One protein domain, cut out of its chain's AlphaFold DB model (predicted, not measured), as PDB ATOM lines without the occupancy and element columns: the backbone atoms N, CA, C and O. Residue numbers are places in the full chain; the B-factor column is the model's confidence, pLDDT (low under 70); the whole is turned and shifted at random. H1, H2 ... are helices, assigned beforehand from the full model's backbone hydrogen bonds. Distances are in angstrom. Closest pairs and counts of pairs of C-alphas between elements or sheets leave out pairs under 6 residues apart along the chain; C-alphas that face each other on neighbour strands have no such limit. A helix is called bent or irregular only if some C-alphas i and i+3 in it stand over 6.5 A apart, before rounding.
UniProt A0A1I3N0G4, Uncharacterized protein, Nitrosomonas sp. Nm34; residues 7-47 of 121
ATOM      1  N   GLU A   7      -7.011 -41.550  48.077       71.50
ATOM      2  CA  GLU A   7      -7.351 -42.921  47.680       71.50
ATOM      3  C   GLU A   7      -8.865 -43.167  47.654       71.50
ATOM      4  O   GLU A   7      -9.383 -43.747  46.705       71.50
ATOM      5  N   GLY A   8      -9.601 -42.681  48.660       72.12
ATOM      6  CA  GLY A   8     -11.057 -42.829  48.703       72.12
ATOM      7  C   GLY A   8     -11.747 -42.086  47.559       72.12
ATOM      8  O   GLY A   8     -12.746 -42.558  47.026       72.12
ATOM      9  N   LEU A   9     -11.180 -40.950  47.152       69.56
ATOM     10  CA  LEU A   9     -11.685 -40.167  46.032       69.56
ATOM     11  C   LEU A   9     -11.375 -40.829  44.686       69.56
ATOM     12  O   LEU A   9     -12.247 -40.886  43.824       69.56
ATOM     13  N   ALA A  10     -10.159 -41.360  44.529       72.94
ATOM     14  CA  ALA A  10      -9.748 -42.100  43.339       72.94
ATOM     15  C   ALA A  10     -10.639 -43.328  43.101       72.94
ATOM     16  O   ALA A  10     -11.082 -43.551  41.978       72.94
ATOM     17  N   ASN A  11     -10.991 -44.055  44.165       80.06
ATOM     18  CA  ASN A  11     -11.892 -45.203  44.081       80.06
ATOM     19  C   ASN A  11     -13.306 -44.811  43.630       80.06
ATOM     20  O   ASN A  11     -13.911 -45.531  42.849       80.06
ATOM     21  N   CYS A  12     -13.836 -43.665  44.070       77.06
ATOM     22  CA  CYS A  12     -15.138 -43.170  43.599       77.06
ATOM     23  C   CYS A  12     -15.121 -42.692  42.133       77.06
ATOM     24  O   CYS A  12     -16.185 -42.521  41.541       77.06
ATOM     25  N   LEU A  13     -13.944 -42.415  41.564       74.56
ATOM     26  CA  LEU A  13     -13.787 -41.977  40.172       74.56
ATOM     27  C   LEU A  13     -13.514 -43.140  39.208       74.56
ATOM     28  O   LEU A  13     -13.688 -42.966  38.001       74.56
ATOM     29  N   ASP A  14     -13.089 -44.302  39.709       80.06
ATOM     30  CA  ASP A  14     -12.871 -45.494  38.891       80.06
ATOM     31  C   ASP A  14     -14.217 -46.159  38.545       80.06
ATOM     32  O   ASP A  14     -14.905 -46.651  39.442       80.06
ATOM     33  N   PRO A  15     -14.600 -46.231  37.254       76.25
ATOM     34  CA  PRO A  15     -15.854 -46.858  36.839       76.25
ATOM     35  C   PRO A  15     -15.901 -48.373  37.092       76.25
ATOM     36  O   PRO A  15     -16.976 -48.962  36.986       76.25
ATOM     37  N   ASN A  16     -14.765 -49.012  37.395       82.62
ATOM     38  CA  ASN A  16     -14.671 -50.446  37.684       82.62
ATOM     39  C   ASN A  16     -14.593 -50.757  39.184       82.62
ATOM     40  O   ASN A  16     -14.540 -51.928  39.557       82.62
ATOM     41  N   HIS A  17     -14.547 -49.736  40.039       80.81
ATOM     42  CA  HIS A  17     -14.484 -49.918  41.481       80.81
ATOM     43  C   HIS A  17     -15.901 -49.917  42.072       80.81
ATOM     44  O   HIS A  17     -16.746 -49.116  41.690       80.81
ATOM     45  N   ASP A  18     -16.159 -50.753  43.081       82.12
ATOM     46  CA  ASP A  18     -17.472 -50.880  43.747       82.12
ATOM     47  C   ASP A  18     -17.905 -49.633  44.554       82.12
ATOM     48  O   ASP A  18     -18.899 -49.652  45.286       82.12
ATOM     49  N   ALA A  19     -17.143 -48.540  44.483       81.62
ATOM     50  CA  ALA A  19     -17.441 -47.329  45.230       81.62
ATOM     51  C   ALA A  19     -18.526 -46.532  44.502       81.62
ATOM     52  O   ALA A  19     -18.532 -46.428  43.278       81.62
ATOM     53  N   GLN A  20     -19.447 -45.933  45.256       80.25
ATOM     54  CA  GLN A  20     -20.438 -45.057  44.642       80.25
ATOM     55  C   GLN A  20     -19.750 -43.829  44.027       80.25
ATOM     56  O   GLN A  20     -18.850 -43.264  44.664       80.25
ATOM     57  N   PRO A  21     -20.185 -43.388  42.832       80.44
ATOM     58  CA  PRO A  21     -19.649 -42.186  42.213       80.44
ATOM     59  C   PRO A  21     -19.891 -40.967  43.114       80.44
ATOM     60  O   PRO A  21     -20.887 -40.924  43.851       80.44
ATOM     61  N   PRO A  22     -19.005 -39.956  43.077       82.38
ATOM     62  CA  PRO A  22     -19.175 -38.759  43.885       82.38
ATOM     63  C   PRO A  22     -20.453 -38.016  43.478       82.38
ATOM     64  O   PRO A  22     -20.796 -37.924  42.299       82.38
ATOM     65  N   SER A  23     -21.155 -37.437  44.454       84.62
ATOM     66  CA  SER A  23     -22.270 -36.536  44.156       84.62
ATOM     67  C   SER A  23     -21.765 -35.253  43.492       84.62
ATOM     68  O   SER A  23     -20.639 -34.816  43.733       84.62
ATOM     69  N   LEU A  24     -22.626 -34.579  42.719       84.06
ATOM     70  CA  LEU A  24     -22.280 -33.300  42.083       84.06
ATOM     71  C   LEU A  24     -21.763 -32.264  43.096       84.06
ATOM     72  O   LEU A  24     -20.802 -31.559  42.821       84.06
ATOM     73  N   SER A  25     -22.348 -32.212  44.296       86.56
ATOM     74  CA  SER A  25     -21.888 -31.330  45.376       86.56
ATOM     75  C   SER A  25     -20.431 -31.572  45.783       86.56
ATOM     76  O   SER A  25     -19.717 -30.620  46.083       86.56
ATOM     77  N   VAL A  26     -19.976 -32.826  45.767       84.19
ATOM     78  CA  VAL A  26     -18.588 -33.193  46.067       84.19
ATOM     79  C   VAL A  26     -17.665 -32.780  44.928       84.19
ATOM     80  O   VAL A  26     -16.594 -32.236  45.182       84.19
ATOM     81  N   VAL A  27     -18.093 -32.977  43.679       84.56
ATOM     82  CA  VAL A  27     -17.346 -32.520  42.499       84.56
ATOM     83  C   VAL A  27     -17.159 -30.999  42.529       84.56
ATOM     84  O   VAL A  27     -16.043 -30.521  42.354       84.56
ATOM     85  N   LEU A  28     -18.214 -30.236  42.832       86.38
ATOM     86  CA  LEU A  28     -18.133 -28.776  42.947       86.38
ATOM     87  C   LEU A  28     -17.196 -28.327  44.077       86.38
ATOM     88  O   LEU A  28     -16.390 -27.424  43.869       86.38
ATOM     89  N   GLN A  29     -17.233 -28.988  45.240       85.19
ATOM     90  CA  GLN A  29     -16.301 -28.703  46.341       85.19
ATOM     91  C   GLN A  29     -14.842 -28.968  45.957       85.19
ATOM     92  O   GLN A  29     -13.955 -28.224  46.364       85.19
ATOM     93  N   LEU A  30     -14.568 -30.014  45.173       83.44
ATOM     94  CA  LEU A  30     -13.215 -30.290  44.688       83.44
ATOM     95  C   LEU A  30     -12.728 -29.195  43.746       83.44
ATOM     96  O   LEU A  30     -11.601 -28.730  43.898       83.44
ATOM     97  N   ILE A  31     -13.575 -28.769  42.810       87.69
ATOM     98  CA  ILE A  31     -13.275 -27.677  41.881       87.69
ATOM     99  C   ILE A  31     -12.962 -26.392  42.656       87.69
ATOM    100  O   ILE A  31     -11.955 -25.744  42.380       87.69
ATOM    101  N   GLU A  32     -13.767 -26.063  43.669       85.56
ATOM    102  CA  GLU A  32     -13.549 -24.902  44.537       85.56
ATOM    103  C   GLU A  32     -12.225 -25.001  45.314       85.56
ATOM    104  O   GLU A  32     -11.423 -24.070  45.295       85.56
ATOM    105  N   LEU A  33     -11.942 -26.136  45.960       84.62
ATOM    106  CA  LEU A  33     -10.722 -26.316  46.759       84.62
ATOM    107  C   LEU A  33      -9.441 -26.306  45.920       84.62
ATOM    108  O   LEU A  33      -8.399 -25.849  46.385       84.62
ATOM    109  N   THR A  34      -9.508 -26.841  44.704       84.12
ATOM    110  CA  THR A  34      -8.351 -26.956  43.805       84.12
ATOM    111  C   THR A  34      -8.212 -25.777  42.851       84.12
ATOM    112  O   THR A  34      -7.189 -25.672  42.179       84.12
ATOM    113  N   GLN A  35      -9.209 -24.886  42.807       83.69
ATOM    114  CA  GLN A  35      -9.281 -23.781  41.848       83.69
ATOM    115  C   GLN A  35      -9.148 -24.280  40.391       83.69
ATOM    116  O   GLN A  35      -8.496 -23.654  39.553       83.69
ATOM    117  N   GLU A  36      -9.749 -25.439  40.085       85.19
ATOM    118  CA  GLU A  36      -9.669 -26.087  38.770       85.19
ATOM    119  C   GLU A  36     -10.575 -25.348  37.763       85.19
ATOM    120  O   GLU A  36     -11.769 -25.626  37.623       85.19
ATOM    121  N   LYS A  37      -9.999 -24.373  37.045       85.25
ATOM    122  CA  LYS A  37     -10.715 -23.574  36.032       85.25
ATOM    123  C   LYS A  37     -11.188 -24.395  34.829       85.25
ATOM    124  O   LYS A  37     -12.241 -24.108  34.263       85.25
ATOM    125  N   ARG A  38     -10.425 -25.403  34.411       86.19
ATOM    126  CA  ARG A  38     -10.737 -26.227  33.238       86.19
ATOM    127  C   ARG A  38     -12.002 -27.051  33.470       86.19
ATOM    128  O   ARG A  38     -12.847 -27.097  32.589       86.19
ATOM    129  N   ALA A  39     -12.184 -27.628  34.648       87.44
ATOM    130  CA  ALA A  39     -13.362 -28.379  35.043       87.44
ATOM    131  C   ALA A  39     -14.611 -27.494  35.024       87.44
ATOM    132  O   ALA A  39     -15.635 -27.904  34.483       87.44
ATOM    133  N   VAL A  40     -14.517 -26.254  35.527       87.06
ATOM    134  CA  VAL A  40     -15.594 -25.261  35.369       87.06
ATOM    135  C   VAL A  40     -15.900 -25.051  33.891       87.06
ATOM    136  O   VAL A  40     -17.067 -25.032  33.499       87.06
ATOM    137  N   PHE A  41     -14.863 -24.936  33.059       89.62
ATOM    138  CA  PHE A  41     -15.062 -24.646  31.651       89.62
ATOM    139  C   PHE A  41     -15.758 -25.785  30.901       89.62
ATOM    140  O   PHE A  41     -16.683 -25.534  30.131       89.62
ATOM    141  N   GLU A  42     -15.355 -27.027  31.158       88.19
ATOM    142  CA  GLU A  42     -15.989 -28.223  30.594       88.19
ATOM    143  C   GLU A  42     -17.451 -28.355  31.062       88.19
ATOM    144  O   GLU A  42     -18.333 -28.690  30.275       88.19
ATOM    145  N   ILE A  43     -17.751 -28.016  32.324       88.12
ATOM    146  CA  ILE A  43     -19.132 -28.014  32.835       88.12
ATOM    147  C   ILE A  43     -19.990 -26.977  32.097       88.12
ATOM    148  O   ILE A  43     -21.120 -27.283  31.716       88.12
ATOM    149  N   CYS A  44     -19.473 -25.770  31.849       88.69
ATOM    150  CA  CYS A  44     -20.190 -24.740  31.088       88.69
ATOM    151  C   CYS A  44     -20.525 -25.189  29.654       88.69
ATOM    152  O   CYS A  44     -21.590 -24.844  29.132       88.69
ATOM    153  N   GLN A  45     -19.678 -26.014  29.032       88.06
ATOM    154  CA  GLN A  45     -19.951 -26.548  27.694       88.06
ATOM    155  C   GLN A  45     -21.178 -27.471  27.661       88.06
ATOM    156  O   GLN A  45     -21.865 -27.518  26.641       88.06
ATOM    157  N   LEU A  46     -21.530 -28.135  28.772       86.94
ATOM    158  CA  LEU A  46     -22.730 -28.983  28.855       86.94
ATOM    159  C   LEU A  46     -24.031 -28.203  28.614       86.94
ATOM    160  O   LEU A  46     -25.034 -28.784  28.201       86.94
ATOM    161  N   VAL A  47     -24.018 -26.890  28.860       89.44
ATOM    162  CA  VAL A  47     -25.150 -25.979  28.628       89.44
ATOM    163  C   VAL A  47     -24.921 -25.048  27.433       89.44
ATOM    164  O   VAL A  47     -25.603 -24.035  27.298       89.44
TER     165      VAL A  47
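This is residues 7 to 47 of the 121 residues of an uncharacterized protein of Nitrosomonas sp. Nm34 (UniProt A0A1I3N0G4). Two short helices, H2 and H3, meet near their ends as a V, and a third, H1, sits by itself away from both, joined to the V by the winding stretch of residues 14 to 23. The far end of the V sticks out: residues 41 to 47, of which 41 to 45 belong to H3, have no other part of the printed chain near them. The printed part has 41 residues, with three named helices in the order H1, H2, H3 and no named strand, and its class is all helix. It is loose, with a radius of gyration of the C-alphas of 11.4 A, and the C-alphas span 29 by 22 by 15 A along their three main axes.

From the first printed residue, H1 takes residues 7 to 13 and touches no helix. H2, residues 24 to 34, is apart from H1. H3, residues 37 to 45, is also apart from H1. H2 and H3 touch only at the corner by their link, and only just, with 3 pairs of C-alphas within 8 A. The closest C-alphas of the two are those of Ile 31 and Ala 39, 6.9 A apart. H2 and H3 run opposite ways at a steep tilt of 36 degrees, only just past shallow, and their centres are 12.1 A apart. In H1, H2 and H3 every pair of backbone O of residue i and N of residue i+4 is within hydrogen-bond range.

H1 begins at Glu 7, with its C-alpha at (-7.351, -42.921, 47.680), and ends at Leu 13; it is 9.9 A from first to last C-alpha. H2, the longest helix by residues, runs 15.4 A from Leu 24, with its C-alpha at (-22.280, -33.300, 42.083), to Thr 34. H3 runs 12.8 A from Lys 37 to Gln 45, whose C-alpha is at (-19.951, -26.548, 27.694). No helix is bent or irregular.

The two C-alphas farthest apart are those of Glu 7 and Val 47, the first and last printed residues, at 31.1 A. The printed part has no cut. The link from H1 to H2 has 10 residues and is short; the link from H2 to H3 has 2 residues and is tight; no link is long. The mean pLDDT of the printed part of this model is 82.9, and one residue, Leu 9, is under 70. The mean pLDDT is 74 in H1, 85 in H2 and 88 in H3.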